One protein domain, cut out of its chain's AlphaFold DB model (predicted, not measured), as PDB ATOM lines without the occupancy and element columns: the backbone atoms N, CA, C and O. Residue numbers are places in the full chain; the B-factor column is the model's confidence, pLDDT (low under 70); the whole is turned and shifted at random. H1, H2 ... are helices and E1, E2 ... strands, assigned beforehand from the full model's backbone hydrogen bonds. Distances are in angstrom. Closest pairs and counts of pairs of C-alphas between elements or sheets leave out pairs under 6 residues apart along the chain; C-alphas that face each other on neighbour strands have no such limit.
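Overview. This is residues 10 to 90 of the 141 residues of an uncharacterized protein of Pseudomonas sp. EpS/L25 (UniProt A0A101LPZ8). This is a small sheet of three parallel strands, E1, E2 and E3, with the helix H3 laid over one face along the strands and no named helix over the other face. The short helix H2 packs beside H3, and H1 lies off the sheet, meeting H2 with its residues 19 to 20; residues 10 to 11 add a short parallel pairing beside E1. The printed part has 81 residues, with three named helices and three named strands in the order H1, E1, H2, E2, H3, E3; the sheet runs E1, E2, E3, and the class is mixed, helices and strands. The whole is compact, with a radius of gyration of the C-alphas of 11.5 A and spans of 35 by 28 by 21 A.

Along the chain. Begin at Ile 10; residues 10 to 11 pair, parallel, with residues 37 to 38. Find C-alpha 19 at (36.713, -5.698, -5.427); from there H1, residues 19 to 30, runs 16.4 A. Next come E1, residues 36 to 40, 12.7 A long, and H2, residues 48 to 51. E2, residues 58 to 62, covers 13.0 A. Look for C-alpha 69 at (48.413, 9.043, -12.606), where H3, residues 69 to 81, begins its 18.3 A. E3, residues 86 to 89, ends at C-alpha 89 at (33.606, 5.941, -19.064).

Arrangement. Start with the inner strand E2. E1 and E2 are parallel at 33 degrees, with N 39 and O 60 within hydrogen-bond range at 2.8 A. E2 and E3 are parallel at 16 degrees, with N 88 and O 59 at 2.9 A. H3 is on the sheet at a height of 9.6 A, over E2 and only just over E3, on which 3 of its C-alphas fall; it runs along the strands, at 14 degrees to E2 on the local plane. E1, H2, E2 and E2, H3, E3 are strand-helix-strand units, two parallel neighbour strands with a helix between them in the chain, each with a right-handed crossover. H2 is not on the sheet; it touches H3, the closest C-alphas being those of Thr 48 and Lys 74, 5.1 A apart. H1, also not on the sheet, touches H2 with residues 19 to 20 alone; the C-alphas of Ala 19 and Asp 50 come closest, at 5.5 A. H1 and H3 are apart. In H1 and H3 every O i to N i+4 pair is within hydrogen-bond range; H2 is too short for such a pair.

Size, cuts and confidence. The C-alphas of Gly 31 and Asp 69, 35.2 A apart, are the two farthest from each other. The printed part has no cut and no long link. Its mean pLDDT is 80.6; under 70 are residues 64 to 67, 72, 79 to 85, 87 and 90.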
ATOM      1  N   ILE A  10      26.827  -2.241 -13.054       89.69
ATOM      2  CA  ILE A  10      26.747  -2.558 -11.626       89.69
ATOM      3  C   ILE A  10      27.910  -1.870 -10.914       89.69
ATOM      4  O   ILE A  10      29.062  -2.251 -11.134       89.69
ATOM      5  N   PRO A  11      27.657  -0.824 -10.109       89.38
ATOM      6  CA  PRO A  11      28.715  -0.120  -9.403       89.38
ATOM      7  C   PRO A  11      29.322  -1.017  -8.321       89.38
ATOM      8  O   PRO A  11      28.646  -1.401  -7.371       89.38
ATOM      9  N   LEU A  12      30.618  -1.293  -8.433       88.75
ATOM     10  CA  LEU A  12      31.379  -2.022  -7.428       88.75
ATOM     11  C   LEU A  12      32.046  -1.019  -6.486       88.75
ATOM     12  O   LEU A  12      32.771  -0.124  -6.922       88.75
ATOM     13  N   ARG A  13      31.831  -1.167  -5.179       83.50
ATOM     14  CA  ARG A  13      32.545  -0.403  -4.152       83.50
ATOM     15  C   ARG A  13      33.234  -1.380  -3.215       83.50
ATOM     16  O   ARG A  13      32.564  -2.212  -2.614       83.50
ATOM     17  N   ALA A  14      34.551  -1.254  -3.081       77.56
ATOM     18  CA  ALA A  14      35.298  -2.063  -2.130       77.56
ATOM     19  C   ALA A  14      34.906  -1.682  -0.691       77.56
ATOM     20  O   ALA A  14      34.619  -0.515  -0.393       77.56
ATOM     21  N   GLY A  15      34.859  -2.677   0.187       80.62
ATOM     22  CA  GLY A  15      34.417  -2.538   1.571       80.62
ATOM     23  C   GLY A  15      35.090  -3.592   2.438       80.62
ATOM     24  O   GLY A  15      36.309  -3.691   2.448       80.62
ATOM     25  N   SER A  16      34.304  -4.401   3.149       84.31
ATOM     26  CA  SER A  16      34.829  -5.574   3.862       84.31
ATOM     27  C   SER A  16      35.334  -6.675   2.922       84.31
ATOM     28  O   SER A  16      36.150  -7.489   3.336       84.31
ATOM     29  N   LEU A  17      34.842  -6.696   1.680       86.94
ATOM     30  CA  LEU A  17      35.315  -7.557   0.600       86.94
ATOM     31  C   LEU A  17      36.223  -6.760  -0.337       86.94
ATOM     32  O   LEU A  17      35.970  -5.573  -0.597       86.94
ATOM     33  N   SER A  18      37.232  -7.430  -0.892       89.56
ATOM     34  CA  SER A  18      37.987  -6.905  -2.029       89.56
ATOM     35  C   SER A  18      37.078  -6.750  -3.252       89.56
ATOM     36  O   SER A  18      36.012  -7.366  -3.360       89.56
ATOM     37  N   ALA A  19      37.503  -5.932  -4.217       90.00
ATOM     38  CA  ALA A  19      36.713  -5.698  -5.427       90.00
ATOM     39  C   ALA A  19      36.462  -6.991  -6.231       90.00
ATOM     40  O   ALA A  19      35.384  -7.172  -6.796       90.00
ATOM     41  N   GLY A  20      37.440  -7.901  -6.267       90.06
ATOM     42  CA  GLY A  20      37.339  -9.195  -6.935       90.06
ATOM     43  C   GLY A  20      36.375 -10.161  -6.247       90.06
ATOM     44  O   GLY A  20      35.614 -10.835  -6.939       90.06
ATOM     45  N   GLU A  21      36.370 -10.203  -4.912       92.31
ATOM     46  CA  GLU A  21      35.419 -11.012  -4.133       92.31
ATOM     47  C   GLU A  21      33.992 -10.507  -4.327       92.31
ATOM     48  O   GLU A  21      33.115 -11.292  -4.679       92.31
ATOM     49  N   LEU A  22      33.777  -9.190  -4.216       92.62
ATOM     50  CA  LEU A  22      32.472  -8.585  -4.480       92.62
ATOM     51  C   LEU A  22      31.985  -8.906  -5.900       92.62
ATOM     52  O   LEU A  22      30.827  -9.255  -6.094       92.62
ATOM     53  N   LEU A  23      32.875  -8.845  -6.894       92.69
ATOM     54  CA  LEU A  23      32.536  -9.212  -8.265       92.69
ATOM     55  C   LEU A  23      32.096 -10.682  -8.385       92.69
ATOM     56  O   LEU A  23      31.186 -10.971  -9.158       92.69
ATOM     57  N   GLN A  24      32.728 -11.614  -7.662       93.50
ATOM     58  CA  GLN A  24      32.305 -13.020  -7.690       93.50
ATOM     59  C   GLN A  24      30.952 -13.227  -7.005       93.50
ATOM     60  O   GLN A  24      30.133 -13.975  -7.537       93.50
ATOM     61  N   GLU A  25      30.698 -12.543  -5.889       93.00
ATOM     62  CA  GLU A  25      29.395 -12.565  -5.212       93.00
ATOM     63  C   GLU A  25      28.280 -12.032  -6.123       93.00
ATOM     64  O   GLU A  25      27.250 -12.682  -6.278       93.00
ATOM     65  N   GLU A  26      28.508 -10.912  -6.818       90.69
ATOM     66  CA  GLU A  26      27.554 -10.349  -7.787       90.69
ATOM     67  C   GLU A  26      27.264 -11.323  -8.941       90.69
ATOM     68  O   GLU A  26      26.110 -11.542  -9.310       90.69
ATOM     69  N   ILE A  27      28.299 -11.971  -9.490       92.81
ATOM     70  CA  ILE A  27      28.134 -12.987 -10.541       92.81
ATOM     71  C   ILE A  27      27.332 -14.185 -10.021       92.81
ATOM     72  O   ILE A  27      26.474 -14.705 -10.738       92.81
ATOM     73  N   GLY A  28      27.607 -14.630  -8.792       92.81
ATOM     74  CA  GLY A  28      26.881 -15.720  -8.144       92.81
ATOM     75  C   GLY A  28      25.412 -15.375  -7.906       92.81
ATOM     76  O   GLY A  28      24.538 -16.181  -8.213       92.81
ATOM     77  N   PHE A  29      25.141 -14.157  -7.435       91.81
ATOM     78  CA  PHE A  29      23.796 -13.655  -7.168       91.81
ATOM     79  C   PHE A  29      22.960 -13.512  -8.446       91.81
ATOM     80  O   PHE A  29      21.803 -13.928  -8.487       91.81
ATOM     81  N   LEU A  30      23.544 -12.949  -9.506       90.00
ATOM     82  CA  LEU A  30      22.853 -12.725 -10.779       90.00
ATOM     83  C   LEU A  30      22.796 -13.979 -11.659       90.00
ATOM     84  O   LEU A  30      22.026 -14.025 -12.617       90.00
ATOM     85  N   GLY A  31      23.643 -14.975 -11.383       92.12
ATOM     86  CA  GLY A  31      23.792 -16.174 -12.206       92.12
ATOM     87  C   GLY A  31      24.382 -15.903 -13.597       92.12
ATOM     88  O   GLY A  31      24.283 -16.750 -14.483       92.12
ATOM     89  N   THR A  32      24.976 -14.726 -13.824       88.94
ATOM     90  CA  THR A  32      25.511 -14.312 -15.128       88.94
ATOM     91  C   THR A  32      26.673 -13.326 -14.998       88.94
ATOM     92  O   THR A  32      26.805 -12.621 -14.003       88.94
ATOM     93  N   LYS A  33      27.508 -13.262 -16.043       88.50
ATOM     94  CA  LYS A  33      28.570 -12.252 -16.232       88.50
ATOM     95  C   LYS A  33      28.201 -11.196 -17.283       88.50
ATOM     96  O   LYS A  33      29.038 -10.391 -17.674       88.50
ATOM     97  N   ALA A  34      26.968 -11.229 -17.794       88.50
ATOM     98  CA  ALA A  34      26.491 -10.341 -18.852       88.50
ATOM     99  C   ALA A  34      26.108  -8.952 -18.304       88.50
ATOM    100  O   ALA A  34      24.973  -8.503 -18.433       88.50
ATOM    101  N   PHE A  35      27.057  -8.281 -17.654       87.81
ATOM    102  CA  PHE A  35      26.913  -6.915 -17.164       87.81
ATOM    103  C   PHE A  35      28.242  -6.166 -17.266       87.81
ATOM    104  O   PHE A  35      29.298  -6.748 -17.491       87.81
ATOM    105  N   CYS A  36      28.195  -4.855 -17.092       88.50
ATOM    106  CA  CYS A  36      29.377  -4.019 -17.032       88.50
ATOM    107  C   CYS A  36      29.729  -3.695 -15.577       88.50
ATOM    108  O   CYS A  36      28.897  -3.178 -14.829       88.50
ATOM    109  N   ALA A  37      30.969  -3.962 -15.171       91.19
ATOM    110  CA  ALA A  37      31.449  -3.632 -13.836       91.19
ATOM    111  C   ALA A  37      31.776  -2.131 -13.734       91.19
ATOM    112  O   ALA A  37      32.685  -1.618 -14.389       91.19
ATOM    113  N   GLY A  38      31.030  -1.412 -12.900       90.00
ATOM    114  CA  GLY A  38      31.214   0.012 -12.645       90.00
ATOM    115  C   GLY A  38      32.339   0.267 -11.644       90.00
ATOM    116  O   GLY A  38      32.202  -0.060 -10.470       90.00
ATOM    117  N   ILE A  39      33.437   0.879 -12.088       88.19
ATOM    118  CA  ILE A  39      34.649   1.109 -11.294       88.19
ATOM    119  C   ILE A  39      34.735   2.580 -10.866       88.19
ATOM    120  O   ILE A  39      34.845   3.455 -11.727       88.19
ATOM    121  N   PRO A  40      34.724   2.898  -9.562       87.12
ATOM    122  CA  PRO A  40      34.881   4.268  -9.087       87.12
ATOM    123  C   PRO A  40      36.236   4.863  -9.484       87.12
ATOM    124  O   PRO A  40      37.289   4.256  -9.256       87.12
ATOM    125  N   SER A  41      36.236   6.090 -10.015       78.81
ATOM    126  CA  SER A  41      37.493   6.776 -10.337       78.81
ATOM    127  C   SER A  41      38.293   7.160  -9.083       78.81
ATOM    128  O   SER A  41      39.518   7.056  -9.091       78.81
ATOM    129  N   ASN A  42      37.636   7.507  -7.971       80.31
ATOM    130  CA  ASN A  42      38.316   7.912  -6.733       80.31
ATOM    131  C   ASN A  42      38.955   6.729  -5.967       80.31
ATOM    132  O   ASN A  42      38.467   5.600  -6.016       80.31
ATOM    133  N   LEU A  43      40.060   6.983  -5.255       76.75
ATOM    134  CA  LEU A  43      40.756   5.955  -4.466       76.75
ATOM    135  C   LEU A  43      40.022   5.573  -3.177       76.75
ATOM    136  O   LEU A  43      40.092   4.426  -2.753       76.75
ATOM    137  N   ALA A  44      39.273   6.509  -2.588       80.44
ATOM    138  CA  ALA A  44      38.530   6.273  -1.350       80.44
ATOM    139  C   ALA A  44      37.425   5.207  -1.487       80.44
ATOM    140  O   ALA A  44      37.027   4.614  -0.488       80.44
ATOM    141  N   ALA A  45      36.901   4.978  -2.698       82.12
ATOM    142  CA  ALA A  45      35.906   3.936  -2.953       82.12
ATOM    143  C   ALA A  45      36.503   2.641  -3.521       82.12
ATOM    144  O   ALA A  45      35.854   1.598  -3.431       82.12
ATOM    145  N   MET A  46      37.692   2.699  -4.130       86.19
ATOM    146  CA  MET A  46      38.400   1.524  -4.642       86.19
ATOM    147  C   MET A  46      39.872   1.852  -4.903       86.19
ATOM    148  O   MET A  46      40.176   2.776  -5.664       86.19
ATOM    149  N   THR A  47      40.780   1.086  -4.302       87.19
ATOM    150  CA  THR A  47      42.229   1.277  -4.457       87.19
ATOM    151  C   THR A  47      42.747   0.706  -5.783       87.19
ATOM    152  O   THR A  47      42.085  -0.108  -6.428       87.19
ATOM    153  N   THR A  48      43.949   1.106  -6.212       82.62
ATOM    154  CA  THR A  48      44.606   0.523  -7.401       82.62
ATOM    155  C   THR A  48      44.924  -0.959  -7.212       82.62
ATOM    156  O   THR A  48      44.783  -1.735  -8.157       82.62
ATOM    157  N   ALA A  49      45.304  -1.354  -5.993       84.94
ATOM    158  CA  ALA A  49      45.547  -2.742  -5.619       84.94
ATOM    159  C   ALA A  49      44.270  -3.588  -5.713       84.94
ATOM    160  O   ALA A  49      44.304  -4.664  -6.306       84.94
ATOM    161  N   ASP A  50      43.134  -3.075  -5.231       85.62
ATOM    162  CA  ASP A  50      41.843  -3.755  -5.380       85.62
ATOM    163  C   ASP A  50      41.468  -3.945  -6.847       85.62
ATOM    164  O   ASP A  50      40.990  -5.014  -7.222       85.62
ATOM    165  N   CYS A  51      41.738  -2.962  -7.712       83.69
ATOM    166  CA  CYS A  51      41.453  -3.103  -9.138       83.69
ATOM    167  C   CYS A  51      42.189  -4.291  -9.784       83.69
ATOM    168  O   CYS A  51      41.660  -4.877 -10.723       83.69
ATOM    169  N   ARG A  52      43.360  -4.700  -9.268       84.62
ATOM    170  CA  ARG A  52      44.094  -5.885  -9.765       84.62
ATOM    171  C   ARG A  52      43.376  -7.202  -9.474       84.62
ATOM    172  O   ARG A  52      43.648  -8.205 -10.127       84.62
ATOM    173  N   THR A  53      42.484  -7.217  -8.487       88.12
ATOM    174  CA  THR A  53      41.722  -8.417  -8.115       88.12
ATOM    175  C   THR A  53      40.536  -8.668  -9.051       88.12
ATOM    176  O   THR A  53      39.995  -9.773  -9.083       88.12
ATOM    177  N   LEU A  54      40.144  -7.667  -9.848       88.25
ATOM    178  CA  LEU A  54      39.007  -7.749 -10.755       88.25
ATOM    179  C   LEU A  54      39.339  -8.581 -11.995       88.25
ATOM    180  O   LEU A  54      40.302  -8.324 -12.712       88.25
ATOM    181  N   LYS A  55      38.470  -9.549 -12.288       88.56
ATOM    182  CA  LYS A  55      38.521 -10.375 -13.498       88.56
ATOM    183  C   LYS A  55      37.163 -10.325 -14.194       88.56
ATOM    184  O   LYS A  55      36.298 -11.158 -13.929       88.56
ATOM    185  N   HIS A  56      36.984  -9.337 -15.067       87.88
ATOM    186  CA  HIS A  56      35.776  -9.130 -15.871       87.88
ATOM    187  C   HIS A  56      36.142  -8.769 -17.315       87.88
ATOM    188  O   HIS A  56      37.280  -8.403 -17.602       87.88
ATOM    189  N   ASP A  57      35.174  -8.887 -18.220       85.00
ATOM    190  CA  ASP A  57      35.321  -8.557 -19.645       85.00
ATOM    191  C   ASP A  57      34.948  -7.122 -19.997       85.00
ATOM    192  O   ASP A  57      35.303  -6.620 -21.062       85.00
ATOM    193  N   ASP A  58      34.213  -6.469 -19.107       82.62
ATOM    194  CA  ASP A  58      33.583  -5.191 -19.387       82.62
ATOM    195  C   ASP A  58      33.577  -4.304 -18.147       82.62
ATOM    196  O   ASP A  58      33.030  -4.683 -17.107       82.62
ATOM    197  N   PHE A  59      34.183  -3.126 -18.276       84.25
ATOM    198  CA  PHE A  59      34.359  -2.150 -17.213       84.25
ATOM    199  C   PHE A  59      33.862  -0.761 -17.635       84.25
ATOM    200  O   PHE A  59      34.042  -0.296 -18.768       84.25
ATOM    201  N   HIS A  60      33.274  -0.043 -16.682       85.81
ATOM    202  CA  HIS A  60      32.863   1.345 -16.853       85.81
ATOM    203  C   HIS A  60      33.392   2.208 -15.715       85.81
ATOM    204  O   HIS A  60      33.015   2.022 -14.564       85.81
ATOM    205  N   ILE A  61      34.250   3.176 -16.024       83.25
ATOM    206  CA  ILE A  61      34.770   4.109 -15.028       83.25
ATOM    207  C   ILE A  61      33.673   5.108 -14.647       83.25
ATOM    208  O   ILE A  61      33.226   5.909 -15.472       83.25
ATOM    209  N   LEU A  62      33.274   5.075 -13.377       83.69
ATOM    210  CA  LEU A  62      32.249   5.924 -12.784       83.69
ATOM    211  C   LEU A  62      32.860   7.207 -12.208       83.69
ATOM    212  O   LEU A  62      33.827   7.166 -11.442       83.69
ATOM    213  N   GLY A  63      32.237   8.348 -12.511       73.12
ATOM    214  CA  GLY A  63      32.582   9.648 -11.933       73.12
ATOM    215  C   GLY A  63      33.395  10.555 -12.860       73.12
ATOM    216  O   GLY A  63      33.290  10.502 -14.083       73.12
ATOM    217  N   ARG A  64      34.174  11.476 -12.274       63.56
ATOM    218  CA  ARG A  64      34.962  12.452 -13.041       63.56
ATOM    219  C   ARG A  64      36.179  11.762 -13.661       63.56
ATOM    220  O   ARG A  64      37.052  11.298 -12.935       63.56
ATOM    221  N   VAL A  65      36.238  11.756 -14.990       60.81
ATOM    222  CA  VAL A  65      37.321  11.144 -15.778       60.81
ATOM    223  C   VAL A  65      38.380  12.199 -16.104       60.81
ATOM    224  O   VAL A  65      38.449  12.727 -17.209       60.81
ATOM    225  N   VAL A  66      39.175  12.597 -15.115       62.31
ATOM    226  CA  VAL A  66      40.453  13.275 -15.390       62.31
ATOM    227  C   VAL A  66      41.511  12.186 -15.347       62.31
ATOM    228  O   VAL A  66      41.538  11.433 -14.377       62.31
ATOM    229  N   MET A  67      42.325  12.069 -16.397       64.94
ATOM    230  CA  MET A  67      43.403  11.082 -16.445       64.94
ATOM    231  C   MET A  67      44.535  11.526 -15.517       64.94
ATOM    232  O   MET A  67      45.487  12.164 -15.947       64.94
ATOM    233  N   THR A  68      44.366  11.265 -14.227       70.88
ATOM    234  CA  THR A  68      45.422  11.372 -13.222       70.88
ATOM    235  C   THR A  68      46.295  10.122 -13.269       70.88
ATOM    236  O   THR A  68      45.835   9.075 -13.730       70.88
ATOM    237  N   ASP A  69      47.513  10.201 -12.732       70.88
ATOM    238  CA  ASP A  69      48.413   9.043 -12.606       70.88
ATOM    239  C   ASP A  69      47.715   7.862 -11.903       70.88
ATOM    240  O   ASP A  69      47.833   6.710 -12.312       70.88
ATOM    241  N   GLU A  70      46.880   8.160 -10.906       70.69
ATOM    242  CA  GLU A  70      46.068   7.176 -10.182       70.69
ATOM    243  C   GLU A  70      45.036   6.475 -11.079       70.69
ATOM    244  O   GLU A  70      44.864   5.255 -11.017       70.69
ATOM    245  N   LEU A  71      44.319   7.233 -11.920       70.88
ATOM    246  CA  LEU A  71      43.345   6.654 -12.844       70.88
ATOM    247  C   LEU A  71      44.050   5.858 -13.947       70.88
ATOM    248  O   LEU A  71      43.553   4.808 -14.355       70.88
ATOM    249  N   GLN A  72      45.215   6.327 -14.394       69.00
ATOM    250  CA  GLN A  72      46.049   5.618 -15.354       69.00
ATOM    251  C   GLN A  72      46.509   4.267 -14.793       69.00
ATOM    252  O   GLN A  72      46.349   3.250 -15.471       69.00
ATOM    253  N   GLU A  73      46.992   4.223 -13.547       73.06
ATOM    254  CA  GLU A  73      47.391   2.973 -12.889       73.06
ATOM    255  C   GLU A  73      46.199   2.013 -12.740       73.06
ATOM    256  O   GLU A  73      46.317   0.820 -13.025       73.06
ATOM    257  N   LYS A  74      45.014   2.519 -12.364       74.62
ATOM    258  CA  LYS A  74      43.788   1.703 -12.312       74.62
ATOM    259  C   LYS A  74      43.462   1.073 -13.661       74.62
ATOM    260  O   LYS A  74      43.237  -0.132 -13.726       74.62
ATOM    261  N   VAL A  75      43.441   1.867 -14.731       71.81
ATOM    262  CA  VAL A  75      43.137   1.372 -16.081       71.81
ATOM    263  C   VAL A  75      44.165   0.327 -16.513       71.81
ATOM    264  O   VAL A  75      43.779  -0.724 -17.015       71.81
ATOM    265  N   GLN A  76      45.456   0.558 -16.259       71.50
ATOM    266  CA  GLN A  76      46.507  -0.419 -16.554       71.50
ATOM    267  C   GLN A  76      46.304  -1.733 -15.794       71.50
ATOM    268  O   GLN A  76      46.393  -2.802 -16.394       71.50
ATOM    269  N   ASN A  77      45.972  -1.665 -14.502       74.75
ATOM    270  CA  ASN A  77      45.700  -2.848 -13.686       74.75
ATOM    271  C   ASN A  77      44.479  -3.636 -14.198       74.75
ATOM    272  O   ASN A  77      44.529  -4.863 -14.243       74.75
ATOM    273  N   LEU A  78      43.416  -2.951 -14.635       74.31
ATOM    274  CA  LEU A  78      42.229  -3.589 -15.220       74.31
ATOM    275  C   LEU A  78      42.552  -4.295 -16.547       74.31
ATOM    276  O   LEU A  78      42.162  -5.444 -16.744       74.31
ATOM    277  N   VAL A  79      43.304  -3.637 -17.437       68.31
ATOM    278  CA  VAL A  79      43.725  -4.214 -18.728       68.31
ATOM    279  C   VAL A  79      44.680  -5.396 -18.525       68.31
ATOM    280  O   VAL A  79      44.583  -6.396 -19.236       68.31
ATOM    281  N   ALA A  80      45.580  -5.318 -17.543       68.00
ATOM    282  CA  ALA A  80      46.493  -6.410 -17.206       68.00
ATOM    283  C   ALA A  80      45.761  -7.633 -16.630       68.00
ATOM    284  O   ALA A  80      46.185  -8.765 -16.857       68.00
ATOM    285  N   GLY A  81      44.649  -7.420 -15.915       62.69
ATOM    286  CA  GLY A  81      43.812  -8.493 -15.373       62.69
ATOM    287  C   GLY A  81      43.131  -9.348 -16.448       62.69
ATOM    288  O   GLY A  81      42.876 -10.534 -16.212       62.69
ATOM    289  N   LYS A  82      42.868  -8.779 -17.637       62.75
ATOM    290  CA  LYS A  82      42.352  -9.507 -18.804       62.75
ATOM    291  C   LYS A  82      42.654  -8.788 -20.126       62.75
ATOM    292  O   LYS A  82      42.089  -7.736 -20.425       62.75
ATOM    293  N   ALA A  83      43.479  -9.417 -20.965       56.19
ATOM    294  CA  ALA A  83      43.750  -8.934 -22.316       56.19
ATOM    295  C   ALA A  83      42.452  -8.884 -23.144       56.19
ATOM    296  O   ALA A  83      41.783  -9.902 -23.315       56.19
ATOM    297  N   GLY A  84      42.106  -7.699 -23.652       56.78
ATOM    298  CA  GLY A  84      40.907  -7.475 -24.467       56.78
ATOM    299  C   GLY A  84      39.660  -7.015 -23.704       56.78
ATOM    300  O   GLY A  84      38.599  -6.933 -24.316       56.78
ATOM    301  N   ALA A  85      39.762  -6.697 -22.407       68.62
ATOM    302  CA  ALA A  85      38.642  -6.123 -21.664       68.62
ATOM    303  C   ALA A  85      38.161  -4.799 -22.288       68.62
ATOM    304  O   ALA A  85      38.960  -3.923 -22.635       68.62
ATOM    305  N   THR A  86      36.843  -4.639 -22.400       72.31
ATOM    306  CA  THR A  86      36.230  -3.387 -22.851       72.31
ATOM    307  C   THR A  86      36.221  -2.395 -21.697       72.31
ATOM    308  O   THR A  86      35.747  -2.703 -20.606       72.31
ATOM    309  N   ILE A  87      36.749  -1.191 -21.926       69.94
ATOM    310  CA  ILE A  87      36.746  -0.111 -20.934       69.94
ATOM    311  C   ILE A  87      35.997   1.085 -21.507       69.94
ATOM    312  O   ILE A  87      36.293   1.580 -22.592       69.94
ATOM    313  N   SER A  88      35.024   1.562 -20.744       74.88
ATOM    314  CA  SER A  88      34.192   2.720 -21.071       74.88
ATOM    315  C   SER A  88      34.189   3.713 -19.909       74.88
ATOM    316  O   SER A  88      34.601   3.379 -18.802       74.88
ATOM    317  N   SER A  89      33.748   4.948 -20.133       71.12
ATOM    318  CA  SER A  89      33.606   5.941 -19.064       71.12
ATOM    319  C   SER A  89      32.501   6.947 -19.387       71.12
ATOM    320  O   SER A  89      32.018   7.003 -20.520       71.12
ATOM    321  N   ASP A  90      32.064   7.694 -18.379       66.75
ATOM    322  CA  ASP A  90      30.834   8.479 -18.419       66.75
ATOM    323  C   ASP A  90      30.912   9.733 -19.334       66.75
ATOM    324  O   ASP A  90      31.872  10.511 -19.304       66.75
TER     325      ASP A  90